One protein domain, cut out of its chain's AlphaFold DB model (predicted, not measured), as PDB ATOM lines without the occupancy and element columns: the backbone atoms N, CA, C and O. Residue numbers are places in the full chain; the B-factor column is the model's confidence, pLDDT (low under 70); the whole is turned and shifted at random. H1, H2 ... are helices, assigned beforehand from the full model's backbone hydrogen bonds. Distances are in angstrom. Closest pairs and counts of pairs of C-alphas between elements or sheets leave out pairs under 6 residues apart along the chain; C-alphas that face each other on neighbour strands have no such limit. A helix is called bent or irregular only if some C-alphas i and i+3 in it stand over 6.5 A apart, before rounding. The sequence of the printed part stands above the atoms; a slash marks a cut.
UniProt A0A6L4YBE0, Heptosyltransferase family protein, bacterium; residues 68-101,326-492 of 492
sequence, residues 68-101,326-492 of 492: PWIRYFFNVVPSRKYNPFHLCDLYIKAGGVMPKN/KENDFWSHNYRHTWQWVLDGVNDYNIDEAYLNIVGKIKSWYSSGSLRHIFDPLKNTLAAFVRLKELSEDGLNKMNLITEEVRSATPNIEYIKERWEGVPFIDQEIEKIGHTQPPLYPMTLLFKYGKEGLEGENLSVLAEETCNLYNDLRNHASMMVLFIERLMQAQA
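This is residues 68 to 101 and 326 to 492 of the 492 residues of the protein "Heptosyltransferase family protein" of bacterium (UniProt A0A6L4YBE0). Two long helices, H6 and H10, run side by side in opposite ways; the shorter H8 and H9 close a ring of four with them, and H1 and H3 pack on H9 and H10 as a further layer. H7 folds back beside H6, H4 packs slantwise on H10, and H2 sits on the outside, packed on H1. The printed part has 201 residues with ten named helices, H1 to H10 in chain order, and no named strand; the class is all helix. The whole is compact, with a radius of gyration of the C-alphas of 18.4 A and spans of 63, 43 and 30 A.

Start with H1, residues 68 to 82, which is irregular: C-alphas 78 and 81 are 8.8 A apart. Its residues 68 to 73 touch H2, residues 87 to 95, as a hairpin, closest at the C-alphas of Trp 69 and Ala 94, 5.6 A. Beyond the cut, H3, residues 327 to 344, has a kink of 34 degrees near residue 337 and touches H1, closest at C-alphas 82 and 332, 4.6 A. H4, residues 351 to 365, only just touches H3, with 3 pairs of C-alphas within 8 A, the closest 333 and 358, 6.4 A; the two form a hairpin. H5, residues 370 to 373, is near H4 and meets H6, residues 375 to 406, only through their link. H7, residues 413 to 421, touches residues 398 to 406 of H6, closest at C-alphas 402 and 416, 5.6 A. H8, residues 423 to 436, touches H6 at C-alphas 395 and 423, their closest, 6.2 A. H9, residues 441 to 452, touches H8, closest at C-alphas 434 and 441, 3.9 A, and H1, closest at C-alphas 75 and 446, 5.9 A. The hub is H10, residues 459 to 489, touching H3, H4, H6 and H9; it touches H6 with 46 pairs of C-alphas within 8 A, closest at C-alphas 389 and 474, 4.8 A, and the two run opposite ways at a shallow tilt of 24 degrees. H1, H3, H6, H8, H9 and H10 form a bundle, helices packed together. Every O i to N i+4 pair is within hydrogen-bond range in H2, H4, H7, H8, H9 and H10, against 6 of 11 in H1, 12 of 14 in H3 and 25 of 28 in H6; H5 is too short for such a pair.

Find C-alpha 68 at (-20.573, 21.568, 8.971), where H1 begins. H3 is 25.8 A long from first to last C-alpha. H6 runs 45.5 A from C-alpha 375 at (-35.059, 17.634, -18.131), and H10 runs 44.6 A to C-alpha 489 at (-44.641, 20.704, -13.402).

The farthest C-alphas, of Ser 368 and Thr 410, are 63.4 A apart. Residues 102 to 325 are not printed; C-alphas 101 and 326 are 33.0 A apart across the cut. Of the links that are printed whole, none is long. The mean pLDDT of the printed part is 89.8; residues 347 to 348 and 491 to 492 are under 70.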
ATOM      1  N   PRO A  68     -19.877  21.910  10.219       90.06
ATOM      2  CA  PRO A  68     -20.573  21.568   8.971       90.06
ATOM      3  C   PRO A  68     -19.961  22.206   7.719       90.06
ATOM      4  O   PRO A  68     -19.675  21.514   6.744       90.06
ATOM      5  N   TRP A  69     -19.656  23.507   7.768       92.69
ATOM      6  CA  TRP A  69     -19.027  24.218   6.647       92.69
ATOM      7  C   TRP A  69     -17.592  23.776   6.340       92.69
ATOM      8  O   TRP A  69     -17.181  23.791   5.182       92.69
ATOM      9  N   ILE A  70     -16.829  23.340   7.348       91.56
ATOM     10  CA  ILE A  70     -15.499  22.773   7.094       91.56
ATOM     11  C   ILE A  70     -15.658  21.367   6.518       91.56
ATOM     12  O   ILE A  70     -14.987  21.031   5.550       91.56
ATOM     13  N   ARG A  71     -16.588  20.560   7.035       90.69
ATOM     14  CA  ARG A  71     -16.899  19.234   6.483       90.69
ATOM     15  C   ARG A  71     -17.296  19.326   5.007       90.69
ATOM     16  O   ARG A  71     -16.825  18.531   4.198       90.69
ATOM     17  N   TYR A  72     -18.072  20.349   4.645       92.25
ATOM     18  CA  TYR A  72     -18.385  20.674   3.254       92.25
ATOM     19  C   TYR A  72     -17.134  20.975   2.410       92.25
ATOM     20  O   TYR A  72     -17.001  20.459   1.303       92.25
ATOM     21  N   PHE A  73     -16.179  21.754   2.929       90.62
ATOM     22  CA  PHE A  73     -14.925  22.034   2.220       90.62
ATOM     23  C   PHE A  73     -14.154  20.751   1.854       90.62
ATOM     24  O   PHE A  73     -13.683  20.621   0.728       90.62
ATOM     25  N   PHE A  74     -14.080  19.765   2.753       86.69
ATOM     26  CA  PHE A  74     -13.456  18.471   2.437       86.69
ATOM     27  C   PHE A  74     -14.310  17.623   1.479       86.69
ATOM     28  O   PHE A  74     -13.776  16.932   0.613       86.69
ATOM     29  N   ASN A  75     -15.636  17.718   1.589       86.81
ATOM     30  CA  ASN A  75     -16.596  17.024   0.731       86.81
ATOM     31  C   ASN A  75     -16.564  17.483  -0.737       86.81
ATOM     32  O   ASN A  75     -16.791  16.679  -1.643       86.81
ATOM     33  N   VAL A  76     -16.293  18.764  -0.987       85.12
ATOM     34  CA  VAL A  76     -16.443  19.337  -2.329       85.12
ATOM     35  C   VAL A  76     -15.276  19.010  -3.266       85.12
ATOM     36  O   VAL A  76     -15.442  19.024  -4.485       85.12
ATOM     37  N   VAL A  77     -14.109  18.638  -2.731       83.94
ATOM     38  CA  VAL A  77     -12.891  18.316  -3.504       83.94
ATOM     39  C   VAL A  77     -13.105  17.245  -4.591       83.94
ATOM     40  O   VAL A  77     -12.640  17.450  -5.715       83.94
ATOM     41  N   PRO A  78     -13.806  16.122  -4.348       84.19
ATOM     42  CA  PRO A  78     -14.127  15.165  -5.411       84.19
ATOM     43  C   PRO A  78     -15.295  15.597  -6.321       84.19
ATOM     44  O   PRO A  78     -15.534  14.961  -7.345       84.19
ATOM     45  N   SER A  79     -16.012  16.676  -5.986       87.69
ATOM     46  CA  SER A  79     -17.262  17.111  -6.632       87.69
ATOM     47  C   SER A  79     -17.267  18.586  -7.055       87.69
ATOM     48  O   SER A  79     -18.321  19.212  -7.164       87.69
ATOM     49  N   ARG A  80     -16.089  19.143  -7.346       89.94
ATOM     50  CA  ARG A  80     -15.847  20.583  -7.583       89.94
ATOM     51  C   ARG A  80     -16.781  21.235  -8.593       89.94
ATOM     52  O   ARG A  80     -17.205  22.366  -8.405       89.94
ATOM     53  N   LYS A  81     -17.171  20.493  -9.635       87.62
ATOM     54  CA  LYS A  81     -18.117  20.941 -10.675       87.62
ATOM     55  C   LYS A  81     -19.489  21.368 -10.129       87.62
ATOM     56  O   LYS A  81     -20.213  22.084 -10.818       87.62
ATOM     57  N   TYR A  82     -19.843  20.918  -8.925       90.44
ATOM     58  CA  TYR A  82     -21.076  21.262  -8.223       90.44
ATOM     59  C   TYR A  82     -20.876  22.328  -7.139       90.44
ATOM     60  O   TYR A  82     -21.866  22.752  -6.547       90.44
ATOM     61  N   ASN A  83     -19.637  22.763  -6.872       92.69
ATOM     62  CA  ASN A  83     -19.345  23.754  -5.844       92.69
ATOM     63  C   ASN A  83     -19.907  25.131  -6.232       92.69
ATOM     64  O   ASN A  83     -19.490  25.688  -7.258       92.69
ATOM     65  N   PRO A  84     -20.795  25.724  -5.417       92.25
ATOM     66  CA  PRO A  84     -21.281  27.073  -5.636       92.25
ATOM     67  C   PRO A  84     -20.589  28.128  -4.763       92.25
ATOM     68  O   PRO A  84     -20.957  29.296  -4.880       92.25
ATOM     69  N   PHE A  85     -19.652  27.753  -3.884       94.75
ATOM     70  CA  PHE A  85     -19.083  28.654  -2.879       94.75
ATOM     71  C   PHE A  85     -17.597  28.913  -3.076       94.75
ATOM     72  O   PHE A  85     -16.807  27.996  -3.324       94.75
ATOM     73  N   HIS A  86     -17.220  30.171  -2.867       96.00
ATOM     74  CA  HIS A  86     -15.829  30.581  -2.824       96.00
ATOM     75  C   HIS A  86     -15.171  30.185  -1.503       96.00
ATOM     76  O   HIS A  86     -15.806  30.194  -0.449       96.00
ATOM     77  N   LEU A  87     -13.870  29.887  -1.534       94.69
ATOM     78  CA  LEU A  87     -13.124  29.466  -0.346       94.69
ATOM     79  C   LEU A  87     -13.215  30.483   0.805       94.69
ATOM     80  O   LEU A  87     -13.404  30.107   1.958       94.69
ATOM     81  N   CYS A  88     -13.139  31.776   0.491       95.00
ATOM     82  CA  CYS A  88     -13.323  32.845   1.478       95.00
ATOM     83  C   CYS A  88     -14.710  32.809   2.140       95.00
ATOM     84  O   CYS A  88     -14.793  33.000   3.350       95.00
ATOM     85  N   ASP A  89     -15.775  32.509   1.389       95.00
ATOM     86  CA  ASP A  89     -17.127  32.376   1.947       95.00
ATOM     87  C   ASP A  89     -17.203  31.185   2.908       95.00
ATOM     88  O   ASP A  89     -17.763  31.300   3.998       95.00
ATOM     89  N   LEU A  90     -16.566  30.063   2.552       93.94
ATOM     90  CA  LEU A  90     -16.465  28.896   3.432       93.94
ATOM     91  C   LEU A  90     -15.727  29.232   4.735       93.94
ATOM     92  O   LEU A  90     -16.158  28.807   5.808       93.94
ATOM     93  N   TYR A  91     -14.653  30.025   4.674       93.75
ATOM     94  CA  TYR A  91     -13.922  30.471   5.865       93.75
ATOM     95  C   TYR A  91     -14.724  31.455   6.721       93.75
ATOM     96  O   TYR A  91     -14.707  31.338   7.945       93.75
ATOM     97  N   ILE A  92     -15.478  32.370   6.108       93.31
ATOM     98  CA  ILE A  92     -16.393  33.281   6.812       93.31
ATOM     99  C   ILE A  92     -17.473  32.482   7.554       93.31
ATOM    100  O   ILE A  92     -17.672  32.670   8.758       93.31
ATOM    101  N   LYS A  93     -18.112  31.527   6.866       92.38
ATOM    102  CA  LYS A  93     -19.126  30.637   7.445       92.38
ATOM    103  C   LYS A  93     -18.553  29.759   8.558       92.38
ATOM    104  O   LYS A  93     -19.158  29.639   9.618       92.38
ATOM    105  N   ALA A  94     -17.352  29.212   8.378       91.62
ATOM    106  CA  ALA A  94     -16.659  28.453   9.418       91.62
ATOM    107  C   ALA A  94     -16.232  29.308  10.623       91.62
ATOM    108  O   ALA A  94     -16.232  28.831  11.762       91.62
ATOM    109  N   GLY A  95     -15.909  30.580  10.392       91.31
ATOM    110  CA  GLY A  95     -15.695  31.573  11.440       91.31
ATOM    111  C   GLY A  95     -16.969  31.893  12.221       91.31
ATOM    112  O   GLY A  95     -16.897  32.226  13.403       91.31
ATOM    113  N   GLY A  96     -18.145  31.721  11.612       89.44
ATOM    114  CA  GLY A  96     -19.420  32.149  12.189       89.44
ATOM    115  C   GLY A  96     -19.500  33.672  12.306       89.44
ATOM    116  O   GLY A  96     -20.032  34.190  13.284       89.44
ATOM    117  N   VAL A  97     -18.903  34.383  11.345       87.75
ATOM    118  CA  VAL A  97     -18.844  35.848  11.318       87.75
ATOM    119  C   VAL A  97     -19.611  36.393  10.120       87.75
ATOM    120  O   VAL A  97     -19.707  35.743   9.085       87.75
ATOM    121  N   MET A  98     -20.126  37.614  10.252       83.88
ATOM    122  CA  MET A  98     -20.719  38.370   9.149       83.88
ATOM    123  C   MET A  98     -19.907  39.658   8.957       83.88
ATOM    124  O   MET A  98     -20.067  40.602   9.737       83.88
ATOM    125  N   PRO A  99     -18.977  39.694   7.987       85.62
ATOM    126  CA  PRO A  99     -18.145  40.864   7.743       85.62
ATOM    127  C   PRO A  99     -18.991  42.091   7.391       85.62
ATOM    128  O   PRO A  99     -19.947  42.001   6.625       85.62
ATOM    129  N   LYS A 100     -18.622  43.261   7.930       85.19
ATOM    130  CA  LYS A 100     -19.273  44.536   7.574       85.19
ATOM    131  C   LYS A 100     -18.963  44.960   6.138       85.19
ATOM    132  O   LYS A 100     -19.820  45.517   5.462       85.19
ATOM    133  N   ASN A 101     -17.731  44.701   5.706       87.50
ATOM    134  CA  ASN A 101     -17.247  45.003   4.366       87.50
ATOM    135  C   ASN A 101     -17.130  43.702   3.573       87.50
ATOM    136  O   ASN A 101     -16.766  42.667   4.133       87.50
ATOM    137  N   LYS A 326     -25.909  24.018 -18.600       88.62
ATOM    138  CA  LYS A 326     -25.434  22.636 -18.474       88.62
ATOM    139  C   LYS A 326     -26.026  22.005 -17.216       88.62
ATOM    140  O   LYS A 326     -26.380  22.702 -16.269       88.62
ATOM    141  N   GLU A 327     -26.049  20.679 -17.157       88.38
ATOM    142  CA  GLU A 327     -26.526  19.947 -15.977       88.38
ATOM    143  C   GLU A 327     -25.783  20.364 -14.688       88.38
ATOM    144  O   GLU A 327     -26.402  20.651 -13.669       88.38
ATOM    145  N   ASN A 328     -24.455  20.517 -14.748       89.25
ATOM    146  CA  ASN A 328     -23.659  20.971 -13.597       89.25
ATOM    147  C   ASN A 328     -24.032  22.386 -13.126       89.25
ATOM    148  O   ASN A 328     -23.958  22.665 -11.932       89.25
ATOM    149  N   ASP A 329     -24.434  23.277 -14.039       90.12
ATOM    150  CA  ASP A 329     -24.871  24.627 -13.671       90.12
ATOM    151  C   ASP A 329     -26.170  24.572 -12.869       90.12
ATOM    152  O   ASP A 329     -26.314  25.266 -11.866       90.12
ATOM    153  N   PHE A 330     -27.102  23.717 -13.297       90.62
ATOM    154  CA  PHE A 330     -28.350  23.487 -12.584       90.62
ATOM    155  C   PHE A 330     -28.097  22.963 -11.168       90.62
ATOM    156  O   PHE A 330     -28.631  23.516 -10.204       90.62
ATOM    157  N   TRP A 331     -27.248  21.942 -11.030       91.19
ATOM    158  CA  TRP A 331     -26.912  21.387  -9.722       91.19
ATOM    159  C   TRP A 331     -26.198  22.400  -8.835       91.19
ATOM    160  O   TRP A 331     -26.569  22.543  -7.678       91.19
ATOM    161  N   SER A 332     -25.242  23.162  -9.372       91.31
ATOM    162  CA  SER A 332     -24.560  24.225  -8.626       91.31
ATOM    163  C   SER A 332     -25.548  25.269  -8.090       91.31
ATOM    164  O   SER A 332     -25.445  25.655  -6.928       91.31
ATOM    165  N   HIS A 333     -26.529  25.693  -8.896       90.31
ATOM    166  CA  HIS A 333     -27.564  26.642  -8.464       90.31
ATOM    167  C   HIS A 333     -28.436  26.083  -7.340       90.31
ATOM    168  O   HIS A 333     -28.636  26.751  -6.330       90.31
ATOM    169  N   ASN A 334     -28.896  24.839  -7.470       89.38
ATOM    170  CA  ASN A 334     -29.674  24.168  -6.423       89.38
ATOM    171  C   ASN A 334     -28.869  23.978  -5.135       89.38
ATOM    172  O   ASN A 334     -29.362  24.204  -4.025       89.38
ATOM    173  N   TYR A 335     -27.601  23.599  -5.278       91.50
ATOM    174  CA  TYR A 335     -26.706  23.394  -4.155       91.50
ATOM    175  C   TYR A 335     -26.422  24.675  -3.382       91.50
ATOM    176  O   TYR A 335     -26.346  24.623  -2.160       91.50
ATOM    177  N   ARG A 336     -26.344  25.834  -4.045       89.75
ATOM    178  CA  ARG A 336     -26.116  27.109  -3.353       89.75
ATOM    179  C   ARG A 336     -27.171  27.390  -2.282       89.75
ATOM    180  O   ARG A 336     -26.826  27.862  -1.203       89.75
ATOM    181  N   HIS A 337     -28.434  27.102  -2.581       85.19
ATOM    182  CA  HIS A 337     -29.544  27.357  -1.665       85.19
ATOM    183  C   HIS A 337     -29.670  26.260  -0.611       85.19
ATOM    184  O   HIS A 337     -29.751  26.545   0.582       85.19
ATOM    185  N   THR A 338     -29.638  25.001  -1.044       87.00
ATOM    186  CA  THR A 338     -29.843  23.874  -0.129       87.00
ATOM    187  C   THR A 338     -28.698  23.716   0.871       87.00
ATOM    188  O   THR A 338     -28.964  23.449   2.037       87.00
ATOM    189  N   TRP A 339     -27.440  23.957   0.481       90.06
ATOM    190  CA  TRP A 339     -26.320  23.867   1.421       90.06
ATOM    191  C   TRP A 339     -26.335  24.941   2.494       90.06
ATOM    192  O   TRP A 339     -26.030  24.628   3.637       90.06
ATOM    193  N   GLN A 340     -26.700  26.182   2.162       86.19
ATOM    194  CA  GLN A 340     -26.819  27.225   3.183       86.19
ATOM    195  C   GLN A 340     -27.827  26.811   4.253       86.19
ATOM    196  O   GLN A 340     -27.536  26.906   5.437       86.19
ATOM    197  N   TRP A 341     -28.958  26.239   3.841       83.81
ATOM    198  CA  TRP A 341     -29.967  25.736   4.764       83.81
ATOM    199  C   TRP A 341     -29.457  24.579   5.639       83.81
ATOM    200  O   TRP A 341     -29.513  24.677   6.865       83.81
ATOM    201  N   VAL A 342     -28.910  23.521   5.022       85.19
ATOM    202  CA  VAL A 342     -28.432  22.325   5.747       85.19
ATOM    203  C   VAL A 342     -27.290  22.679   6.700       85.19
ATOM    204  O   VAL A 342     -27.264  22.228   7.839       85.19
ATOM    205  N   LEU A 343     -26.320  23.471   6.241       89.00
ATOM    206  CA  LEU A 343     -25.080  23.715   6.979       89.00
ATOM    207  C   LEU A 343     -25.219  24.809   8.043       89.00
ATOM    208  O   LEU A 343     -24.467  24.777   9.018       89.00
ATOM    209  N   ASP A 344     -26.155  25.752   7.876       86.06
ATOM    210  CA  ASP A 344     -26.475  26.760   8.899       86.06
ATOM    211  C   ASP A 344     -27.527  26.264   9.914       86.06
ATOM    212  O   ASP A 344     -27.762  26.936  10.919       86.06
ATOM    213  N   GLY A 345     -28.142  25.091   9.696       79.31
ATOM    214  CA  GLY A 345     -29.111  24.491  10.623       79.31
ATOM    215  C   GLY A 345     -30.435  25.260  10.717       79.31
ATOM    216  O   GLY A 345     -31.034  25.352  11.789       79.31
ATOM    217  N   VAL A 346     -30.875  25.866   9.612       75.00
ATOM    218  CA  VAL A 346     -32.146  26.603   9.547       75.00
ATOM    219  C   VAL A 346     -33.302  25.598   9.483       75.00
ATOM    220  O   VAL A 346     -33.204  24.614   8.768       75.00
ATOM    221  N   ASN A 347     -34.412  25.824  10.194       64.50
ATOM    222  CA  ASN A 347     -35.549  24.879  10.200       64.50
ATOM    223  C   ASN A 347     -36.687  25.251   9.225       64.50
ATOM    224  O   ASN A 347     -37.384  24.359   8.749       64.50
ATOM    225  N   ASP A 348     -36.840  26.529   8.854       68.62
ATOM    226  CA  ASP A 348     -37.921  27.013   7.973       68.62
ATOM    227  C   ASP A 348     -37.440  27.208   6.525       68.62
ATOM    228  O   ASP A 348     -37.207  28.327   6.064       68.62
ATOM    229  N   TYR A 349     -37.258  26.112   5.779       73.00
ATOM    230  CA  TYR A 349     -36.934  26.215   4.352       73.00
ATOM    231  C   TYR A 349     -38.149  26.650   3.529       73.00
ATOM    232  O   TYR A 349     -39.109  25.892   3.363       73.00
ATOM    233  N   ASN A 350     -38.076  27.833   2.924       81.44
ATOM    234  CA  ASN A 350     -39.082  28.286   1.972       81.44
ATOM    235  C   ASN A 350     -38.757  27.800   0.546       81.44
ATOM    236  O   ASN A 350     -38.036  28.453  -0.213       81.44
ATOM    237  N   ILE A 351     -39.313  26.644   0.168       79.69
ATOM    238  CA  ILE A 351     -39.146  26.066  -1.177       79.69
ATOM    239  C   ILE A 351     -39.698  26.978  -2.285       79.69
ATOM    240  O   ILE A 351     -39.155  26.973  -3.390       79.69
ATOM    241  N   ASP A 352     -40.748  27.763  -2.017       83.19
ATOM    242  CA  ASP A 352     -41.325  28.701  -2.988       83.19
ATOM    243  C   ASP A 352     -40.353  29.816  -3.339       83.19
ATOM    244  O   ASP A 352     -40.083  30.073  -4.514       83.19
ATOM    245  N   GLU A 353     -39.783  30.431  -2.314       83.94
ATOM    246  CA  GLU A 353     -38.791  31.483  -2.466       83.94
ATOM    247  C   GLU A 353     -37.522  30.961  -3.149       83.94
ATOM    248  O   GLU A 353     -37.064  31.540  -4.136       83.94
ATOM    249  N   ALA A 354     -36.996  29.817  -2.700       81.62
ATOM    250  CA  ALA A 354     -35.827  29.198  -3.318       81.62
ATOM    251  C   ALA A 354     -36.072  28.856  -4.799       81.62
ATOM    252  O   ALA A 354     -35.218  29.119  -5.650       81.62
ATOM    253  N   TYR A 355     -37.253  28.325  -5.130       85.00
ATOM    254  CA  TYR A 355     -37.643  28.034  -6.508       85.00
ATOM    255  C   TYR A 355     -37.669  29.286  -7.383       85.00
ATOM    256  O   TYR A 355     -37.064  29.299  -8.460       85.00
ATOM    257  N   LEU A 356     -38.334  30.347  -6.923       86.50
ATOM    258  CA  LEU A 356     -38.421  31.608  -7.659       86.50
ATOM    259  C   LEU A 356     -37.036  32.226  -7.880       86.50
ATOM    260  O   LEU A 356     -36.739  32.650  -9.000       86.50
ATOM    261  N   ASN A 357     -36.174  32.195  -6.863       85.25
ATOM    262  CA  ASN A 357     -34.809  32.710  -6.942       85.25
ATOM    263  C   ASN A 357     -33.959  31.930  -7.955       85.25
ATOM    264  O   ASN A 357     -33.346  32.530  -8.844       85.25
ATOM    265  N   ILE A 358     -33.968  30.595  -7.892       86.75
ATOM    266  CA  ILE A 358     -33.190  29.752  -8.813       86.75
ATOM    267  C   ILE A 358     -33.700  29.904 -10.250       86.75
ATOM    268  O   ILE A 358     -32.913  30.136 -11.169       86.75
ATOM    269  N   VAL A 359     -35.013  29.814 -10.475       86.31
ATOM    270  CA  VAL A 359     -35.592  29.922 -11.824       86.31
ATOM    271  C   VAL A 359     -35.418  31.329 -12.396       86.31
ATOM    272  O   VAL A 359     -35.109  31.468 -13.583       86.31
ATOM    273  N   GLY A 360     -35.576  32.371 -11.577       88.31
ATOM    274  CA  GLY A 360     -35.315  33.757 -11.965       88.31
ATOM    275  C   GLY A 360     -33.871  33.948 -12.429       88.31
ATOM    276  O   GLY A 360     -33.632  34.467 -13.524       88.31
ATOM    277  N   LYS A 361     -32.910  33.424 -11.660       88.50
ATOM    278  CA  LYS A 361     -31.486  33.438 -12.014       88.50
ATOM    279  C   LYS A 361     -31.213  32.668 -13.304       88.50
ATOM    280  O   LYS A 361     -30.554  33.194 -14.201       88.50
ATOM    281  N   ILE A 362     -31.786  31.474 -13.461       88.75
ATOM    282  CA  ILE A 362     -31.621  30.671 -14.677       88.75
ATOM    283  C   ILE A 362     -32.135  31.417 -15.919       88.75
ATOM    284  O   ILE A 362     -31.448  31.457 -16.939       88.75
ATOM    285  N   LYS A 363     -33.312  32.052 -15.839       88.00
ATOM    286  CA  LYS A 363     -33.881  32.855 -16.942       88.00
ATOM    287  C   LYS A 363     -33.027  34.082 -17.281       88.00
ATOM    288  O   LYS A 363     -32.963  34.495 -18.442       88.00
ATOM    289  N   SER A 364     -32.390  34.671 -16.271       89.94
ATOM    290  CA  SER A 364     -31.496  35.814 -16.439       89.94
ATOM    291  C   SER A 364     -30.190  35.410 -17.134       89.94
ATOM    292  O   SER A 364     -29.755  36.085 -18.063       89.94
ATOM    293  N   TRP A 365     -29.592  34.285 -16.738       91.62
ATOM    294  CA  TRP A 365     -28.217  33.929 -17.112       91.62
ATOM    295  C   TRP A 365     -28.096  33.028 -18.336       91.62
ATOM    296  O   TRP A 365     -27.050  33.004 -18.983       91.62
ATOM    297  N   TYR A 366     -29.145  32.276 -18.657       91.44
ATOM    298  CA  TYR A 366     -29.094  31.269 -19.708       91.44
ATOM    299  C   TYR A 366     -30.082  31.561 -20.831       91.44
ATOM    300  O   TYR A 366     -31.089  32.254 -20.663       91.44
ATOM    301  N   SER A 367     -29.774  31.032 -22.013       87.88
ATOM    302  CA  SER A 367     -30.585  31.211 -23.214       87.88
ATOM    303  C   SER A 367     -31.983  30.613 -23.026       87.88
ATOM    304  O   SER A 367     -32.157  29.560 -22.399       87.88
ATOM    305  N   SER A 368     -32.997  31.274 -23.586       79.50
ATOM    306  CA  SER A 368     -34.395  30.844 -23.495       79.50
ATOM    307  C   SER A 368     -34.584  29.425 -24.030       79.50
ATOM    308  O   SER A 368     -34.076  29.087 -25.095       79.50
ATOM    309  N   GLY A 369     -35.331  28.593 -23.302       75.44
ATOM    310  CA  GLY A 369     -35.597  27.207 -23.699       75.44
ATOM    311  C   GLY A 369     -34.452  26.224 -23.427       75.44
ATOM    312  O   GLY A 369     -34.673  25.024 -23.561       75.44
ATOM    313  N   SER A 370     -33.281  26.686 -22.967       80.75
ATOM    314  CA  SER A 370     -32.129  25.809 -22.696       80.75
ATOM    315  C   SER A 370     -32.373  24.788 -21.578       80.75
ATOM    316  O   SER A 370     -31.813  23.696 -21.623       80.75
ATOM    317  N   LEU A 371     -33.282  25.085 -20.637       80.69
ATOM    318  CA  LEU A 371     -33.744  24.136 -19.612       80.69
ATOM    319  C   LEU A 371     -34.278  22.827 -20.210       80.69
ATOM    320  O   LEU A 371     -34.176  21.779 -19.577       80.69
ATOM    321  N   ARG A 372     -34.790  22.856 -21.449       81.88
ATOM    322  CA  ARG A 372     -35.299  21.654 -22.119       81.88
ATOM    323  C   ARG A 372     -34.250  20.554 -22.249       81.88
ATOM    324  O   ARG A 372     -34.594  19.384 -22.154       81.88
ATOM    325  N   HIS A 373     -32.984  20.934 -22.412       81.12
ATOM    326  CA  HIS A 373     -31.883  19.996 -22.612       81.12
ATOM    327  C   HIS A 373     -31.490  19.226 -21.350       81.12
ATOM    328  O   HIS A 373     -30.801  18.217 -21.462       81.12
ATOM    329  N   ILE A 374     -31.907  19.684 -20.164       85.69
ATOM    330  CA  ILE A 374     -31.540  19.042 -18.897       85.69
ATOM    331  C   ILE A 374     -32.684  18.236 -18.268       85.69
ATOM    332  O   ILE A 374     -32.426  17.471 -17.351       85.69
ATOM    333  N   PHE A 375     -33.924  18.327 -18.762       85.31
ATOM    334  CA  PHE A 375     -35.059  17.634 -18.131       85.31
ATOM    335  C   PHE A 375     -34.977  16.109 -18.163       85.31
ATOM    336  O   PHE A 375     -35.319  15.471 -17.170       85.31
ATOM    337  N   ASP A 376     -34.544  15.508 -19.271       83.81
ATOM    338  CA  ASP A 376     -34.443  14.046 -19.344       83.81
ATOM    339  C   ASP A 376     -33.375  13.488 -18.385       83.81
ATOM    340  O   ASP A 376     -33.700  12.567 -17.633       83.81
ATOM    341  N   PRO A 377     -32.161  14.074 -18.291       85.50
ATOM    342  CA  PRO A 377     -31.233  13.767 -17.201       85.50
ATOM    343  C   PRO A 377     -31.857  13.929 -15.806       85.50
ATOM    344  O   PRO A 377     -31.729  13.031 -14.974       85.50
ATOM    345  N   LEU A 378     -32.598  15.019 -15.564       87.69
ATOM    346  CA  LEU A 378     -33.216  15.295 -14.262       87.69
ATOM    347  C   LEU A 378     -34.245  14.243 -13.836       87.69
ATOM    348  O   LEU A 378     -34.313  13.928 -12.651       87.69
ATOM    349  N   LYS A 379     -35.012  13.665 -14.768       85.75
ATOM    350  CA  LYS A 379     -35.964  12.579 -14.463       85.75
ATOM    351  C   LYS A 379     -35.267  11.363 -13.858       85.75
ATOM    352  O   LYS A 379     -35.748  10.801 -12.878       85.75
ATOM    353  N   ASN A 380     -34.128  10.975 -14.431       84.38
ATOM    354  CA  ASN A 380     -33.356   9.840 -13.930       84.38
ATOM    355  C   ASN A 380     -32.788  10.142 -12.538       84.38
ATOM    356  O   ASN A 380     -32.846   9.296 -11.647       84.38
ATOM    357  N   THR A 381     -32.294  11.363 -12.324       91.38
ATOM    358  CA  THR A 381     -31.761  11.778 -11.021       91.38
ATOM    359  C   THR A 381     -32.853  11.933  -9.955       91.38
ATOM    360  O   THR A 381     -32.607  11.629  -8.790       91.38
ATOM    361  N   LEU A 382     -34.074  12.338 -10.328       94.06
ATOM    362  CA  LEU A 382     -35.212  12.461  -9.411       94.06
ATOM    363  C   LEU A 382     -35.511  11.138  -8.697       94.06
ATOM    364  O   LEU A 382     -35.627  11.121  -7.475       94.06
ATOM    365  N   ALA A 383     -35.571  10.028  -9.437       93.31
ATOM    366  CA  ALA A 383     -35.807   8.708  -8.852       93.31
ATOM    367  C   ALA A 383     -34.732   8.336  -7.814       93.31
ATOM    368  O   ALA A 383     -35.040   7.769  -6.766       93.31
ATOM    369  N   ALA A 384     -33.475   8.710  -8.067       95.56
ATOM    370  CA  ALA A 384     -32.390   8.493  -7.120       95.56
ATOM    371  C   ALA A 384     -32.522   9.359  -5.857       95.56
ATOM    372  O   ALA A 384     -32.255   8.871  -4.761       95.56
ATOM    373  N   PHE A 385     -32.967  10.614  -5.979       96.38
ATOM    374  CA  PHE A 385     -33.240  11.471  -4.819       96.38
ATOM    375  C   PHE A 385     -34.408  10.961  -3.974       96.38
ATOM    376  O   PHE A 385     -34.313  10.977  -2.747       96.38
ATOM    377  N   VAL A 386     -35.477  10.465  -4.608       97.25
ATOM    378  CA  VAL A 386     -36.590   9.806  -3.904       97.25
ATOM    379  C   VAL A 386     -36.069   8.605  -3.120       97.25
ATOM    380  O   VAL A 386     -36.311   8.505  -1.920       97.25
ATOM    381  N   ARG A 387     -35.254   7.751  -3.752       97.12
ATOM    382  CA  ARG A 387     -34.659   6.597  -3.072       97.12
ATOM    383  C   ARG A 387     -33.736   6.997  -1.914       97.12
ATOM    384  O   ARG A 387     -33.757   6.359  -0.866       97.12
ATOM    385  N   LEU A 388     -32.930   8.045  -2.089       97.94
ATOM    386  CA  LEU A 388     -32.058   8.575  -1.038       97.94
ATOM    387  C   LEU A 388     -32.869   9.085   0.160       97.94
ATOM    388  O   LEU A 388     -32.498   8.831   1.308       97.94
ATOM    389  N   LYS A 389     -33.989   9.767  -0.102       97.69
ATOM    390  CA  LYS A 389     -34.928  10.214   0.930       97.69
ATOM    391  C   LYS A 389     -35.496   9.026   1.713       97.69
ATOM    392  O   LYS A 389     -35.405   9.043   2.935       97.69
ATOM    393  N   GLU A 390     -36.006   7.999   1.031       98.31
ATOM    394  CA  GLU A 390     -36.552   6.783   1.664       98.31
ATOM    395  C   GLU A 390     -35.520   6.087   2.562       98.31
ATOM    396  O   GLU A 390     -35.800   5.787   3.717       98.31
ATOM    397  N   LEU A 391     -34.294   5.884   2.064       98.25
ATOM    398  CA  LEU A 391     -33.212   5.282   2.852       98.25
ATOM    399  C   LEU A 391     -32.884   6.106   4.102       98.25
ATOM    400  O   LEU A 391     -32.615   5.549   5.166       98.25
ATOM    401  N   SER A 392     -32.919   7.433   3.980       97.75
ATOM    402  CA  SER A 392     -32.671   8.334   5.105       97.75
ATOM    403  C   SER A 392     -33.802   8.284   6.137       97.75
ATOM    404  O   SER A 392     -33.537   8.345   7.335       97.75
ATOM    405  N   GLU A 393     -35.055   8.136   5.694       97.88
ATOM    406  CA  GLU A 393     -36.221   7.917   6.563       97.88
ATOM    407  C   GLU A 393     -36.135   6.576   7.295       97.88
ATOM    408  O   GLU A 393     -36.328   6.532   8.510       97.88
ATOM    409  N   ASP A 394     -35.779   5.501   6.593       97.31
ATOM    410  CA  ASP A 394     -35.590   4.173   7.181       97.31
ATOM    411  C   ASP A 394     -34.481   4.173   8.242       97.31
ATOM    412  O   ASP A 394     -34.658   3.625   9.337       97.31
ATOM    413  N   GLY A 395     -33.349   4.818   7.940       97.31
ATOM    414  CA  GLY A 395     -32.231   4.982   8.867       97.31
ATOM    415  C   GLY A 395     -32.631   5.779  10.107       97.31
ATOM    416  O   GLY A 395     -32.418   5.323  11.232       97.31
ATOM    417  N   LEU A 396     -33.303   6.917   9.914       96.81
ATOM    418  CA  LEU A 396     -33.807   7.748  11.005       96.81
ATOM    419  C   LEU A 396     -34.800   6.991  11.897       96.81
ATOM    420  O   LEU A 396     -34.697   7.052  13.118       96.81
ATOM    421  N   ASN A 397     -35.735   6.242  11.308       96.62
ATOM    422  CA  ASN A 397     -36.715   5.456  12.056       96.62
ATOM    423  C   ASN A 397     -36.037   4.397  12.937       96.62
ATOM    424  O   ASN A 397     -36.403   4.235  14.101       96.62
ATOM    425  N   LYS A 398     -35.023   3.695  12.414       95.44
ATOM    426  CA  LYS A 398     -34.236   2.736  13.207       95.44
ATOM    427  C   LYS A 398     -33.468   3.427  14.329       95.44
ATOM    428  O   LYS A 398     -33.494   2.944  15.459       95.44
ATOM    429  N   MET A 399     -32.823   4.553  14.035       96.19
ATOM    430  CA  MET A 399     -32.027   5.280  15.021       96.19
ATOM    431  C   MET A 399     -32.877   5.937  16.109       96.19
ATOM    432  O   MET A 399     -32.447   5.963  17.259       96.19
ATOM    433  N   ASN A 400     -34.098   6.386  15.805       95.81
ATOM    434  CA  ASN A 400     -35.030   6.894  16.815       95.81
ATOM    435  C   ASN A 400     -35.389   5.809  17.835       95.81
ATOM    436  O   ASN A 400     -35.301   6.054  19.033       95.81
ATOM    437  N   LEU A 401     -35.684   4.588  17.377       94.81
ATOM    438  CA  LEU A 401     -35.963   3.456  18.268       94.81
ATOM    439  C   LEU A 401     -34.749   3.081  19.129       94.81
ATOM    440  O   LEU A 401     -34.895   2.795  20.314       94.81
ATOM    441  N   ILE A 402     -33.543   3.115  18.552       94.25
ATOM    442  CA  ILE A 402     -32.296   2.910  19.306       94.25
ATOM    443  C   ILE A 402     -32.116   4.019  20.349       94.25
ATOM    444  O   ILE A 402     -31.796   3.734  21.499       94.25
ATOM    445  N   THR A 403     -32.344   5.275  19.971       94.56
ATOM    446  CA  THR A 403     -32.193   6.438  20.856       94.56
ATOM    447  C   THR A 403     -33.171   6.379  22.029       94.56
ATOM    448  O   THR A 403     -32.780   6.644  23.164       94.56
ATOM    449  N   GLU A 404     -34.427   6.004  21.776       94.19
ATOM    450  CA  GLU A 404     -35.443   5.787  22.810       94.19
ATOM    451  C   GLU A 404     -35.022   4.682  23.790       94.19
ATOM    452  O   GLU A 404     -35.050   4.898  25.002       94.19
ATOM    453  N   GLU A 405     -34.560   3.534  23.282       95.12
ATOM    454  CA  GLU A 405     -34.135   2.405  24.117       95.12
ATOM    455  C   GLU A 405     -32.897   2.739  24.959       95.12
ATOM    456  O   GLU A 405     -32.849   2.442  26.154       95.12
ATOM    457  N   VAL A 406     -31.904   3.403  24.362       93.19
ATOM    458  CA  VAL A 406     -30.668   3.822  25.039       93.19
ATOM    459  C   VAL A 406     -30.946   4.843  26.150       93.19
ATOM    460  O   VAL A 406     -30.220   4.879  27.141       93.19
ATOM    461  N   ARG A 407     -31.996   5.664  26.013       92.56
ATOM    462  CA  ARG A 407     -32.431   6.636  27.035       92.56
ATOM    463  C   ARG A 407     -33.350   6.028  28.101       92.56
ATOM    464  O   ARG A 407     -33.711   6.723  29.053       92.56
ATOM    465  N   SER A 408     -33.753   4.767  27.954       92.06
ATOM    466  CA  SER A 408     -34.604   4.089  28.930       92.06
ATOM    467  C   SER A 408     -33.869   3.845  30.255       92.06
ATOM    468  O   SER A 408     -32.641   3.836  30.328       92.06
ATOM    469  N   ALA A 409     -34.627   3.621  31.334       88.50
ATOM    470  CA  ALA A 409     -34.051   3.356  32.654       88.50
ATOM    471  C   ALA A 409     -33.258   2.034  32.716       88.50
ATOM    472  O   ALA A 409     -32.378   1.883  33.563       88.50
ATOM    473  N   THR A 410     -33.576   1.076  31.838       90.81
ATOM    474  CA  THR A 410     -32.937  -0.245  31.765       90.81
ATOM    475  C   THR A 410     -32.784  -0.678  30.300       90.81
ATOM    476  O   THR A 410     -33.598  -1.478  29.832       90.81
ATOM    477  N   PRO A 411     -31.771  -0.166  29.572       90.62
ATOM    478  CA  PRO A 411     -31.606  -0.437  28.146       90.62
ATOM    479  C   PRO A 411     -31.385  -1.920  27.830       90.62
ATOM    480  O   PRO A 411     -30.514  -2.580  28.406       90.62
ATOM    481  N   ASN A 412     -32.134  -2.439  26.862       93.81
ATOM    482  CA  ASN A 412     -31.976  -3.776  26.313       93.81
ATOM    483  C   ASN A 412     -30.925  -3.782  25.193       93.81
ATOM    484  O   ASN A 412     -31.186  -3.418  24.045       93.81
ATOM    485  N   ILE A 413     -29.726  -4.260  25.526       91.81
ATOM    486  CA  ILE A 413     -28.590  -4.329  24.596       91.81
ATOM    487  C   ILE A 413     -28.875  -5.217  23.378       91.81
ATOM    488  O   ILE A 413     -28.406  -4.905  22.286       91.81
ATOM    489  N   GLU A 414     -29.638  -6.299  23.536       93.19
ATOM    490  CA  GLU A 414     -29.938  -7.200  22.419       93.19
ATOM    491  C   GLU A 414     -30.897  -6.541  21.422       93.19
ATOM    492  O   GLU A 414     -30.671  -6.597  20.217       93.19
ATOM    493  N   TYR A 415     -31.896  -5.812  21.930       91.94
ATOM    494  CA  TYR A 415     -32.793  -5.007  21.099       91.94
ATOM    495  C   TYR A 415     -32.029  -3.927  20.320       91.94
ATOM    496  O   TYR A 415     -32.245  -3.747  19.120       91.94
ATOM    497  N   ILE A 416     -31.097  -3.229  20.981       92.12
ATOM    498  CA  ILE A 416     -30.249  -2.217  20.334       92.12
ATOM    499  C   ILE A 416     -29.419  -2.850  19.210       92.12
ATOM    500  O   ILE A 416     -29.387  -2.312  18.104       92.12
ATOM    501  N   LYS A 417     -28.786  -4.004  19.465       91.69
ATOM    502  CA  LYS A 417     -27.987  -4.727  18.463       91.69
ATOM    503  C   LYS A 417     -28.825  -5.162  17.266       91.69
ATOM    504  O   LYS A 417     -28.439  -4.868  16.140       91.69
ATOM    505  N   GLU A 418     -29.983  -5.777  17.498       91.81
ATOM    506  CA  GLU A 418     -30.887  -6.228  16.431       91.81
ATOM    507  C   GLU A 418     -31.309  -5.064  15.520       91.81
ATOM    508  O   GLU A 418     -31.329  -5.177  14.293       91.81
ATOM    509  N   ARG A 419     -31.614  -3.894  16.097       90.56
ATOM    510  CA  ARG A 419     -31.955  -2.705  15.300       90.56
ATOM    511  C   ARG A 419     -30.753  -2.110  14.584       90.56
ATOM    512  O   ARG A 419     -30.916  -1.646  13.450       90.56
ATOM    513  N   TRP A 420     -29.580  -2.159  15.208       91.88
ATOM    514  CA  TRP A 420     -28.331  -1.695  14.622       91.88
ATOM    515  C   TRP A 420     -27.894  -2.532  13.417       91.88
ATOM    516  O   TRP A 420     -27.401  -1.952  12.459       91.88
ATOM    517  N   GLU A 421     -28.125  -3.850  13.385       91.25
ATOM    518  CA  GLU A 421     -27.700  -4.722  12.270       91.25
ATOM    519  C   GLU A 421     -28.164  -4.234  10.884       91.25
ATOM    520  O   GLU A 421     -27.459  -4.402   9.889       91.25
ATOM    521  N   GLY A 422     -29.325  -3.575  10.807       89.75
ATOM    522  CA  GLY A 422     -29.834  -3.005   9.558       89.75
ATOM    523  C   GLY A 422     -29.241  -1.644   9.169       89.75
ATOM    524  O   GLY A 422     -29.353  -1.256   8.009       89.75
ATOM    525  N   VAL A 423     -28.635  -0.908  10.104       94.75
ATOM    526  CA  VAL A 423     -28.132   0.461   9.887       94.75
ATOM    527  C   VAL A 423     -26.934   0.485   8.919       94.75
ATOM    528  O   VAL A 423     -27.009   1.222   7.934       94.75
ATOM    529  N   PRO A 424     -25.890  -0.361   9.071       94.94
ATOM    530  CA  PRO A 424     -24.777  -0.406   8.120       94.94
ATOM    531  C   PRO A 424     -25.195  -0.734   6.683       94.94
ATOM    532  O   PRO A 424     -24.580  -0.251   5.735       94.94
ATOM    533  N   PHE A 425     -26.246  -1.541   6.496       95.56
ATOM    534  CA  PHE A 425     -26.766  -1.835   5.159       95.56
ATOM    535  C   PHE A 425     -27.373  -0.585   4.511       95.56
ATOM    536  O   PHE A 425     -27.098  -0.304   3.347       95.56
ATOM    537  N   ILE A 426     -28.144   0.196   5.273       97.38
ATOM    538  CA  ILE A 426     -28.705   1.470   4.802       97.38
ATOM    539  C   ILE A 426     -27.580   2.440   4.427       97.38
ATOM    540  O   ILE A 426     -27.625   3.020   3.343       97.38
ATOM    541  N   ASP A 427     -26.550   2.567   5.269       97.44
ATOM    542  CA  ASP A 427     -25.384   3.410   4.974       97.44
ATOM    543  C   ASP A 427     -24.698   2.999   3.669       97.44
ATOM    544  O   ASP A 427     -24.363   3.847   2.839       97.44
ATOM    545  N   GLN A 428     -24.526   1.691   3.459       97.00
ATOM    546  CA  GLN A 428     -23.903   1.159   2.254       97.00
ATOM    547  C   GLN A 428     -24.739   1.453   1.000       97.00
ATOM    548  O   GLN A 428     -24.185   1.769  -0.054       97.00
ATOM    549  N   GLU A 429     -26.068   1.362   1.086       97.94
ATOM    550  CA  GLU A 429     -26.960   1.717  -0.022       97.94
ATOM    551  C   GLU A 429     -26.929   3.224  -0.320       97.94
ATOM    552  O   GLU A 429     -26.870   3.611  -1.491       97.94
ATOM    553  N   ILE A 430     -26.884   4.074   0.711       98.00
ATOM    554  CA  ILE A 430     -26.694   5.528   0.564       98.00
ATOM    555  C   ILE A 430     -25.381   5.819  -0.178       98.00
ATOM    556  O   ILE A 430     -25.371   6.576  -1.151       98.00
ATOM    557  N   GLU A 431     -24.279   5.187   0.227       96.38
ATOM    558  CA  GLU A 431     -22.973   5.348  -0.419       96.38
ATOM    559  C   GLU A 431     -22.994   4.887  -1.889       96.38
ATOM    560  O   GLU A 431     -22.533   5.611  -2.779       96.38
ATOM    561  N   LYS A 432     -23.596   3.726  -2.179       96.69
ATOM    562  CA  LYS A 432     -23.741   3.199  -3.550       96.69
ATOM    563  C   LYS A 432     -24.520   4.147  -4.460       96.69
ATOM    564  O   LYS A 432     -24.130   4.343  -5.614       96.69
ATOM    565  N   ILE A 433     -25.602   4.753  -3.968       95.81
ATOM    566  CA  ILE A 433     -26.375   5.731  -4.747       95.81
ATOM    567  C   ILE A 433     -25.497   6.927  -5.112       95.81
ATOM    568  O   ILE A 433     -25.475   7.328  -6.274       95.81
ATOM    569  N   GLY A 434     -24.714   7.448  -4.166       94.19
ATOM    570  CA  GLY A 434     -23.786   8.547  -4.432       94.19
ATOM    571  C   GLY A 434     -22.782   8.227  -5.538       94.19
ATOM    572  O   GLY A 434     -22.577   9.027  -6.446       94.19
ATOM    573  N   HIS A 435     -22.185   7.034  -5.507       93.06
ATOM    574  CA  HIS A 435     -21.212   6.618  -6.523       93.06
ATOM    575  C   HIS A 435     -21.821   6.353  -7.904       93.06
ATOM    576  O   HIS A 435     -21.141   6.520  -8.916       93.06
ATOM    577  N   THR A 436     -23.086   5.937  -7.960       94.06
ATOM    578  CA  THR A 436     -23.776   5.637  -9.225       94.06
ATOM    579  C   THR A 436     -24.489   6.851  -9.814       94.06
ATOM    580  O   THR A 436     -24.744   6.883 -11.016       94.06
ATOM    581  N   GLN A 437     -24.778   7.865  -8.995       93.31
ATOM    582  CA  GLN A 437     -25.475   9.090  -9.378       93.31
ATOM    583  C   GLN A 437     -24.627  10.305  -8.978       93.31
ATOM    584  O   GLN A 437     -24.794  10.839  -7.880       93.31
ATOM    585  N   PRO A 438     -23.728  10.788  -9.862       91.00
ATOM    586  CA  PRO A 438     -22.784  11.855  -9.535       91.00
ATOM    587  C   PRO A 438     -23.403  13.110  -8.900       91.00
ATOM    588  O   PRO A 438     -22.773  13.651  -7.992       91.00
ATOM    589  N   PRO A 439     -24.608  13.576  -9.295       92.38
ATOM    590  CA  PRO A 439     -25.238  14.704  -8.631       92.38
ATOM    591  C   PRO A 439     -25.533  14.471  -7.154       92.38
ATOM    592  O   PRO A 439     -25.557  15.454  -6.441       92.38
ATOM    593  N   LEU A 440     -25.730  13.235  -6.681       94.62
ATOM    594  CA  LEU A 440     -26.034  12.917  -5.277       94.62
ATOM    595  C   LEU A 440     -24.771  12.731  -4.429       94.62
ATOM    596  O   LEU A 440     -24.835  12.849  -3.205       94.62
ATOM    597  N   TYR A 441     -23.625  12.471  -5.065       94.50
ATOM    598  CA  TYR A 441     -22.371  12.161  -4.381       94.50
ATOM    599  C   TYR A 441     -21.955  13.180  -3.300       94.50
ATOM    600  O   TYR A 441     -21.556  12.743  -2.221       94.50
ATOM    601  N   PRO A 442     -22.088  14.513  -3.500       93.88
ATOM    602  CA  PRO A 442     -21.805  15.484  -2.441       93.88
ATOM    603  C   PRO A 442     -22.602  15.223  -1.154       93.88
ATOM    604  O   PRO A 442     -22.048  15.254  -0.059       93.88
ATOM    605  N   MET A 443     -23.890  14.898  -1.273       93.69
ATOM    606  CA  MET A 443     -24.776  14.678  -0.128       93.69
ATOM    607  C   MET A 443     -24.447  13.394   0.619       93.69
ATOM    608  O   MET A 443     -24.289  13.405   1.839       93.69
ATOM    609  N   THR A 444     -24.282  12.295  -0.113       95.50
ATOM    610  CA  THR A 444     -23.977  10.988   0.481       95.50
ATOM    611  C   THR A 444     -22.598  10.987   1.136       95.50
ATOM    612  O   THR A 444     -22.415  10.411   2.205       95.50
ATOM    613  N   LEU A 445     -21.626  11.681   0.535       93.88
ATOM    614  CA  LEU A 445     -20.289  11.816   1.101       93.88
ATOM    615  C   LEU A 445     -20.281  12.731   2.336       93.88
ATOM    616  O   LEU A 445     -19.533  12.471   3.274       93.88
ATOM    617  N   LEU A 446     -21.119  13.777   2.382       92.69
ATOM    618  CA  LEU A 446     -21.224  14.637   3.564       92.69
ATOM    619  C   LEU A 446     -21.820  13.863   4.744       92.69
ATOM    620  O   LEU A 446     -21.341  14.004   5.867       92.69
ATOM    621  N   PHE A 447     -22.829  13.030   4.475       94.19
ATOM    622  CA  PHE A 447     -23.403  12.106   5.448       94.19
ATOM    623  C   PHE A 447     -22.352  11.118   5.974       94.19
ATOM    624  O   PHE A 447     -22.167  11.016   7.185       94.19
ATOM    625  N   LYS A 448     -21.597  10.470   5.074       92.88
ATOM    626  CA  LYS A 448     -20.506   9.552   5.433       92.88
ATOM    627  C   LYS A 448     -19.463  10.218   6.334       92.88
ATOM    628  O   LYS A 448     -19.208   9.722   7.426       92.88
ATOM    629  N   TYR A 449     -18.930  11.374   5.931       89.94
ATOM    630  CA  TYR A 449     -17.976  12.134   6.750       89.94
ATOM    631  C   TYR A 449     -18.572  12.610   8.073       89.94
ATOM    632  O   TYR A 449     -17.847  12.800   9.043       89.94
ATOM    633  N   GLY A 450     -19.887  12.820   8.131       90.19
ATOM    634  CA  GLY A 450     -20.569  13.097   9.385       90.19
ATOM    635  C   GLY A 450     -20.514  11.917  10.343       90.19
ATOM    636  O   GLY A 450     -20.182  12.122  11.503       90.19
ATOM    637  N   LYS A 451     -20.775  10.700   9.851       90.25
ATOM    638  CA  LYS A 451     -20.710   9.478  10.664       90.25
ATOM    639  C   LYS A 451     -19.287   9.133  11.096       90.25
ATOM    640  O   LYS A 451     -19.087   8.736  12.234       90.25
ATOM    641  N   GLU A 452     -18.313   9.310  10.206       86.50
ATOM    642  CA  GLU A 452     -16.890   9.099  10.512       86.50
ATOM    643  C   GLU A 452     -16.348  10.112  11.535       86.50
ATOM    644  O   GLU A 452     -15.341   9.847  12.177       86.50
ATOM    645  N   GLY A 453     -17.011  11.263  11.692       84.00
ATOM    646  CA  GLY A 453     -16.636  12.298  12.656       84.00
ATOM    647  C   GLY A 453     -17.299  12.183  14.034       84.00
ATOM    648  O   GLY A 453     -17.109  13.097  14.837       84.00
ATOM    649  N   LEU A 454     -18.095  11.137  14.289       87.19
ATOM    650  CA  LEU A 454     -18.712  10.879  15.596       87.19
ATOM    651  C   LEU A 454     -17.660  10.356  16.585       87.19
ATOM    652  O   LEU A 454     -16.855   9.500  16.233       87.19
ATOM    653  N   GLU A 455     -17.687  10.842  17.827       82.38
ATOM    654  CA  GLU A 455     -16.679  10.528  18.848       82.38
ATOM    655  C   GLU A 455     -17.314  10.357  20.235       82.38
ATOM    656  O   GLU A 455     -18.358  10.934  20.548       82.38
ATOM    657  N   GLY A 456     -16.634   9.597  21.092       83.06
ATOM    658  CA  GLY A 456     -16.979   9.416  22.495       83.06
ATOM    659  C   GLY A 456     -17.668   8.085  22.769       83.06
ATOM    660  O   GLY A 456     -17.990   7.317  21.870       83.06
ATOM    661  N   GLU A 457     -17.888   7.802  24.049       85.56
ATOM    662  CA  GLU A 457     -18.424   6.511  24.508       85.56
ATOM    663  C   GLU A 457     -19.903   6.596  24.927       85.56
ATOM    664  O   GLU A 457     -20.535   5.591  25.259       85.56
ATOM    665  N   ASN A 458     -20.483   7.802  24.928       89.19
ATOM    666  CA  ASN A 458     -21.866   8.007  25.343       89.19
ATOM    667  C   ASN A 458     -22.833   7.598  24.223       89.19
ATOM    668  O   ASN A 458     -23.122   8.375  23.313       89.19
ATOM    669  N   LEU A 459     -23.382   6.388  24.342       89.00
ATOM    670  CA  LEU A 459     -24.340   5.825  23.388       89.00
ATOM    671  C   LEU A 459     -25.549   6.734  23.124       89.00
ATOM    672  O   LEU A 459     -26.036   6.764  21.997       89.00
ATOM    673  N   SER A 460     -26.041   7.476  24.124       89.81
ATOM    674  CA  SER A 460     -27.187   8.377  23.937       89.81
ATOM    675  C   SER A 460     -26.840   9.541  23.012       89.81
ATOM    676  O   SER A 460     -27.658   9.909  22.171       89.81
ATOM    677  N   VAL A 461     -25.635  10.098  23.162       90.88
ATOM    678  CA  VAL A 461     -25.133  11.197  22.327       90.88
ATOM    679  C   VAL A 461     -24.872  10.696  20.909       90.88
ATOM    680  O   VAL A 461     -25.373  11.285  19.958       90.88
ATOM    681  N   LEU A 462     -24.186   9.559  20.761       92.19
ATOM    682  CA  LEU A 462     -23.900   8.964  19.450       92.19
ATOM    683  C   LEU A 462     -25.175   8.629  18.666       92.19
ATOM    684  O   LEU A 462     -25.248   8.861  17.456       92.19
ATOM    685  N   ALA A 463     -26.191   8.085  19.344       92.94
ATOM    686  CA  ALA A 463     -27.469   7.761  18.721       92.94
ATOM    687  C   ALA A 463     -28.200   9.028  18.243       92.94
ATOM    688  O   ALA A 463     -28.668   9.070  17.106       92.94
ATOM    689  N   GLU A 464     -28.215  10.082  19.064       93.62
ATOM    690  CA  GLU A 464     -28.821  11.374  18.728       93.62
ATOM    691  C   GLU A 464     -28.100  12.086  17.576       93.62
ATOM    692  O   GLU A 464     -28.745  12.549  16.634       93.62
ATOM    693  N   GLU A 465     -26.768  12.128  17.588       92.75
ATOM    694  CA  GLU A 465     -25.991  12.709  16.490       92.75
ATOM    695  C   GLU A 465     -26.189  11.928  15.184       92.75
ATOM    696  O   GLU A 465     -26.343  12.526  14.118       92.75
ATOM    697  N   THR A 466     -26.290  10.597  15.254       94.81
ATOM    698  CA  THR A 466     -26.615   9.772  14.082       94.81
ATOM    699  C   THR A 466     -28.033  10.049  13.564       94.81
ATOM    700  O   THR A 466     -28.225  10.141  12.348       94.81
ATOM    701  N   CYS A 467     -29.025  10.234  14.447       95.31
ATOM    702  CA  CYS A 467     -30.365  10.689  14.051       95.31
ATOM    703  C   CYS A 467     -30.302  12.028  13.311       95.31
ATOM    704  O   CYS A 467     -30.915  12.167  12.253       95.31
ATOM    705  N   ASN A 468     -29.534  12.992  13.825       92.69
ATOM    706  CA  ASN A 468     -29.384  14.302  13.191       92.69
ATOM    707  C   ASN A 468     -28.803  14.179  11.777       92.69
ATOM    708  O   ASN A 468     -29.345  14.766  10.845       92.69
ATOM    709  N   LEU A 469     -27.788  13.332  11.576       93.94
ATOM    710  CA  LEU A 469     -27.204  13.092  10.251       93.94
ATOM    711  C   LEU A 469     -28.210  12.505   9.247       93.94
ATOM    712  O   LEU A 469     -28.267  12.961   8.102       93.94
ATOM    713  N   TYR A 470     -29.023  11.521   9.650       96.69
ATOM    714  CA  TYR A 470     -30.083  10.988   8.781       96.69
ATOM    715  C   TYR A 470     -31.178  12.020   8.508       96.69
ATOM    716  O   TYR A 470     -31.677  12.109   7.387       96.69
ATOM    717  N   ASN A 471     -31.551  12.805   9.517       93.50
ATOM    718  CA  ASN A 471     -32.542  13.863   9.389       93.50
ATOM    719  C   ASN A 471     -32.082  14.944   8.397       93.50
ATOM    720  O   ASN A 471     -32.851  15.313   7.509       93.50
ATOM    721  N   ASP A 472     -30.826  15.383   8.483       91.38
ATOM    722  CA  ASP A 472     -30.224  16.344   7.554       91.38
ATOM    723  C   ASP A 472     -30.224  15.806   6.120       91.38
ATOM    724  O   ASP A 472     -30.683  16.486   5.199       91.38
ATOM    725  N   LEU A 473     -29.783  14.555   5.928       94.62
ATOM    726  CA  LEU A 473     -29.769  13.909   4.614       94.62
ATOM    727  C   LEU A 473     -31.183  13.762   4.034       94.62
ATOM    728  O   LEU A 473     -31.405  14.097   2.867       94.62
ATOM    729  N   ARG A 474     -32.153  13.327   4.849       94.69
ATOM    730  CA  ARG A 474     -33.567  13.222   4.463       94.69
ATOM    731  C   ARG A 474     -34.115  14.570   4.027       94.69
ATOM    732  O   ARG A 474     -34.773  14.660   2.988       94.69
ATOM    733  N   ASN A 475     -33.899  15.607   4.831       90.75
ATOM    734  CA  ASN A 475     -34.434  16.930   4.549       90.75
ATOM    735  C   ASN A 475     -33.810  17.488   3.270       90.75
ATOM    736  O   ASN A 475     -34.527  17.975   2.397       90.75
ATOM    737  N   HIS A 476     -32.497  17.323   3.098       91.25
ATOM    738  CA  HIS A 476     -31.807  17.736   1.883       91.25
ATOM    739  C   HIS A 476     -32.318  16.997   0.644       91.25
ATOM    740  O   HIS A 476     -32.647  17.636  -0.357       91.25
ATOM    741  N   ALA A 477     -32.479  15.674   0.717       94.38
ATOM    742  CA  ALA A 477     -33.038  14.888  -0.381       94.38
ATOM    743  C   ALA A 477     -34.482  15.313  -0.697       94.38
ATOM    744  O   ALA A 477     -34.838  15.479  -1.861       94.38
ATOM    745  N   SER A 478     -35.292  15.579   0.331       91.88
ATOM    746  CA  SER A 478     -36.672  16.056   0.179       91.88
ATOM    747  C   SER A 478     -36.745  17.407  -0.529       91.88
ATOM    748  O   SER A 478     -37.567  17.574  -1.428       91.88
ATOM    749  N   MET A 479     -35.868  18.355  -0.183       89.44
ATOM    750  CA  MET A 479     -35.794  19.646  -0.875       89.44
ATOM    751  C   MET A 479     -35.456  19.475  -2.360       89.44
ATOM    752  O   MET A 479     -36.070  20.129  -3.202       89.44
ATOM    753  N   MET A 480     -34.516  18.580  -2.687       91.31
ATOM    754  CA  MET A 480     -34.140  18.291  -4.076       91.31
ATOM    755  C   MET A 480     -35.302  17.675  -4.864       91.31
ATOM    756  O   MET A 480     -35.577  18.121  -5.978       91.31
ATOM    757  N   VAL A 481     -36.021  16.709  -4.281       92.69
ATOM    758  CA  VAL A 481     -37.223  16.107  -4.889       92.69
ATOM    759  C   VAL A 481     -38.264  17.183  -5.198       92.69
ATOM    760  O   VAL A 481     -38.633  17.352  -6.359       92.69
ATOM    761  N   LEU A 482     -38.666  17.964  -4.188       89.19
ATOM    762  CA  LEU A 482     -39.693  19.001  -4.333       89.19
ATOM    763  C   LEU A 482     -39.318  20.038  -5.395       89.19
ATOM    764  O   LEU A 482     -40.163  20.474  -6.181       89.19
ATOM    765  N   PHE A 483     -38.044  20.432  -5.436       88.44
ATOM    766  CA  PHE A 483     -37.561  21.381  -6.427       88.44
ATOM    767  C   PHE A 483     -37.684  20.828  -7.852       88.44
ATOM    768  O   PHE A 483     -38.208  21.508  -8.740       88.44
ATOM    769  N   ILE A 484     -37.201  19.602  -8.085       89.50
ATOM    770  CA  ILE A 484     -37.202  18.983  -9.415       89.50
ATOM    771  C   ILE A 484     -38.639  18.723  -9.882       89.50
ATOM    772  O   ILE A 484     -38.972  19.066 -11.017       89.50
ATOM    773  N   GLU A 485     -39.506  18.193  -9.015       90.25
ATOM    774  CA  GLU A 485     -40.924  17.970  -9.321       90.25
ATOM    775  C   GLU A 485     -41.608  19.262  -9.756       90.25
ATOM    776  O   GLU A 485     -42.278  19.306 -10.790       90.25
ATOM    777  N   ARG A 486     -41.379  20.353  -9.022       87.00
ATOM    778  CA  ARG A 486     -41.941  21.658  -9.362       87.00
ATOM    779  C   ARG A 486     -41.400  22.214 -10.674       87.00
ATOM    780  O   ARG A 486     -42.145  22.812 -11.450       87.00
ATOM    781  N   LEU A 487     -40.107  22.037 -10.939       84.50
ATOM    782  CA  LEU A 487     -39.510  22.446 -12.207       84.50
ATOM    783  C   LEU A 487     -40.136  21.688 -13.384       84.50
ATOM    784  O   LEU A 487     -40.409  22.296 -14.418       84.50
ATOM    785  N   MET A 488     -40.391  20.390 -13.213       84.06
ATOM    786  CA  MET A 488     -41.047  19.552 -14.216       84.06
ATOM    787  C   MET A 488     -42.523  19.925 -14.409       84.06
ATOM    788  O   MET A 488     -42.988  19.976 -15.544       84.06
ATOM    789  N   GLN A 489     -43.249  20.242 -13.332       83.19
ATOM    790  CA  GLN A 489     -44.641  20.704 -13.402       83.19
ATOM    791  C   GLN A 489     -44.779  22.040 -14.135       83.19
ATOM    792  O   GLN A 489     -45.712  22.208 -14.903       83.19
ATOM    793  N   ALA A 490     -43.846  22.976 -13.946       74.75
ATOM    794  CA  ALA A 490     -43.874  24.273 -14.630       74.75
ATOM    795  C   ALA A 490     -43.552  24.196 -16.138       74.75
ATOM    796  O   ALA A 490     -43.658  25.203 -16.841       74.75
ATOM    797  N   GLN A 491     -43.090  23.039 -16.621       66.62
ATOM    798  CA  GLN A 491     -42.841  22.776 -18.038       66.62
ATOM    799  C   GLN A 491     -44.054  22.136 -18.739       66.62
ATOM    800  O   GLN A 491     -44.202  22.326 -19.950       66.62
ATOM    801  N   ALA A 492     -44.843  21.347 -18.000       47.84
ATOM    802  CA  ALA A 492     -46.089  20.733 -18.460       47.84
ATOM    803  C   ALA A 492     -47.188  21.793 -18.608       47.84
ATOM    804  O   ALA A 492     -47.982  21.652 -19.566       47.84
TER     805      ALA A 492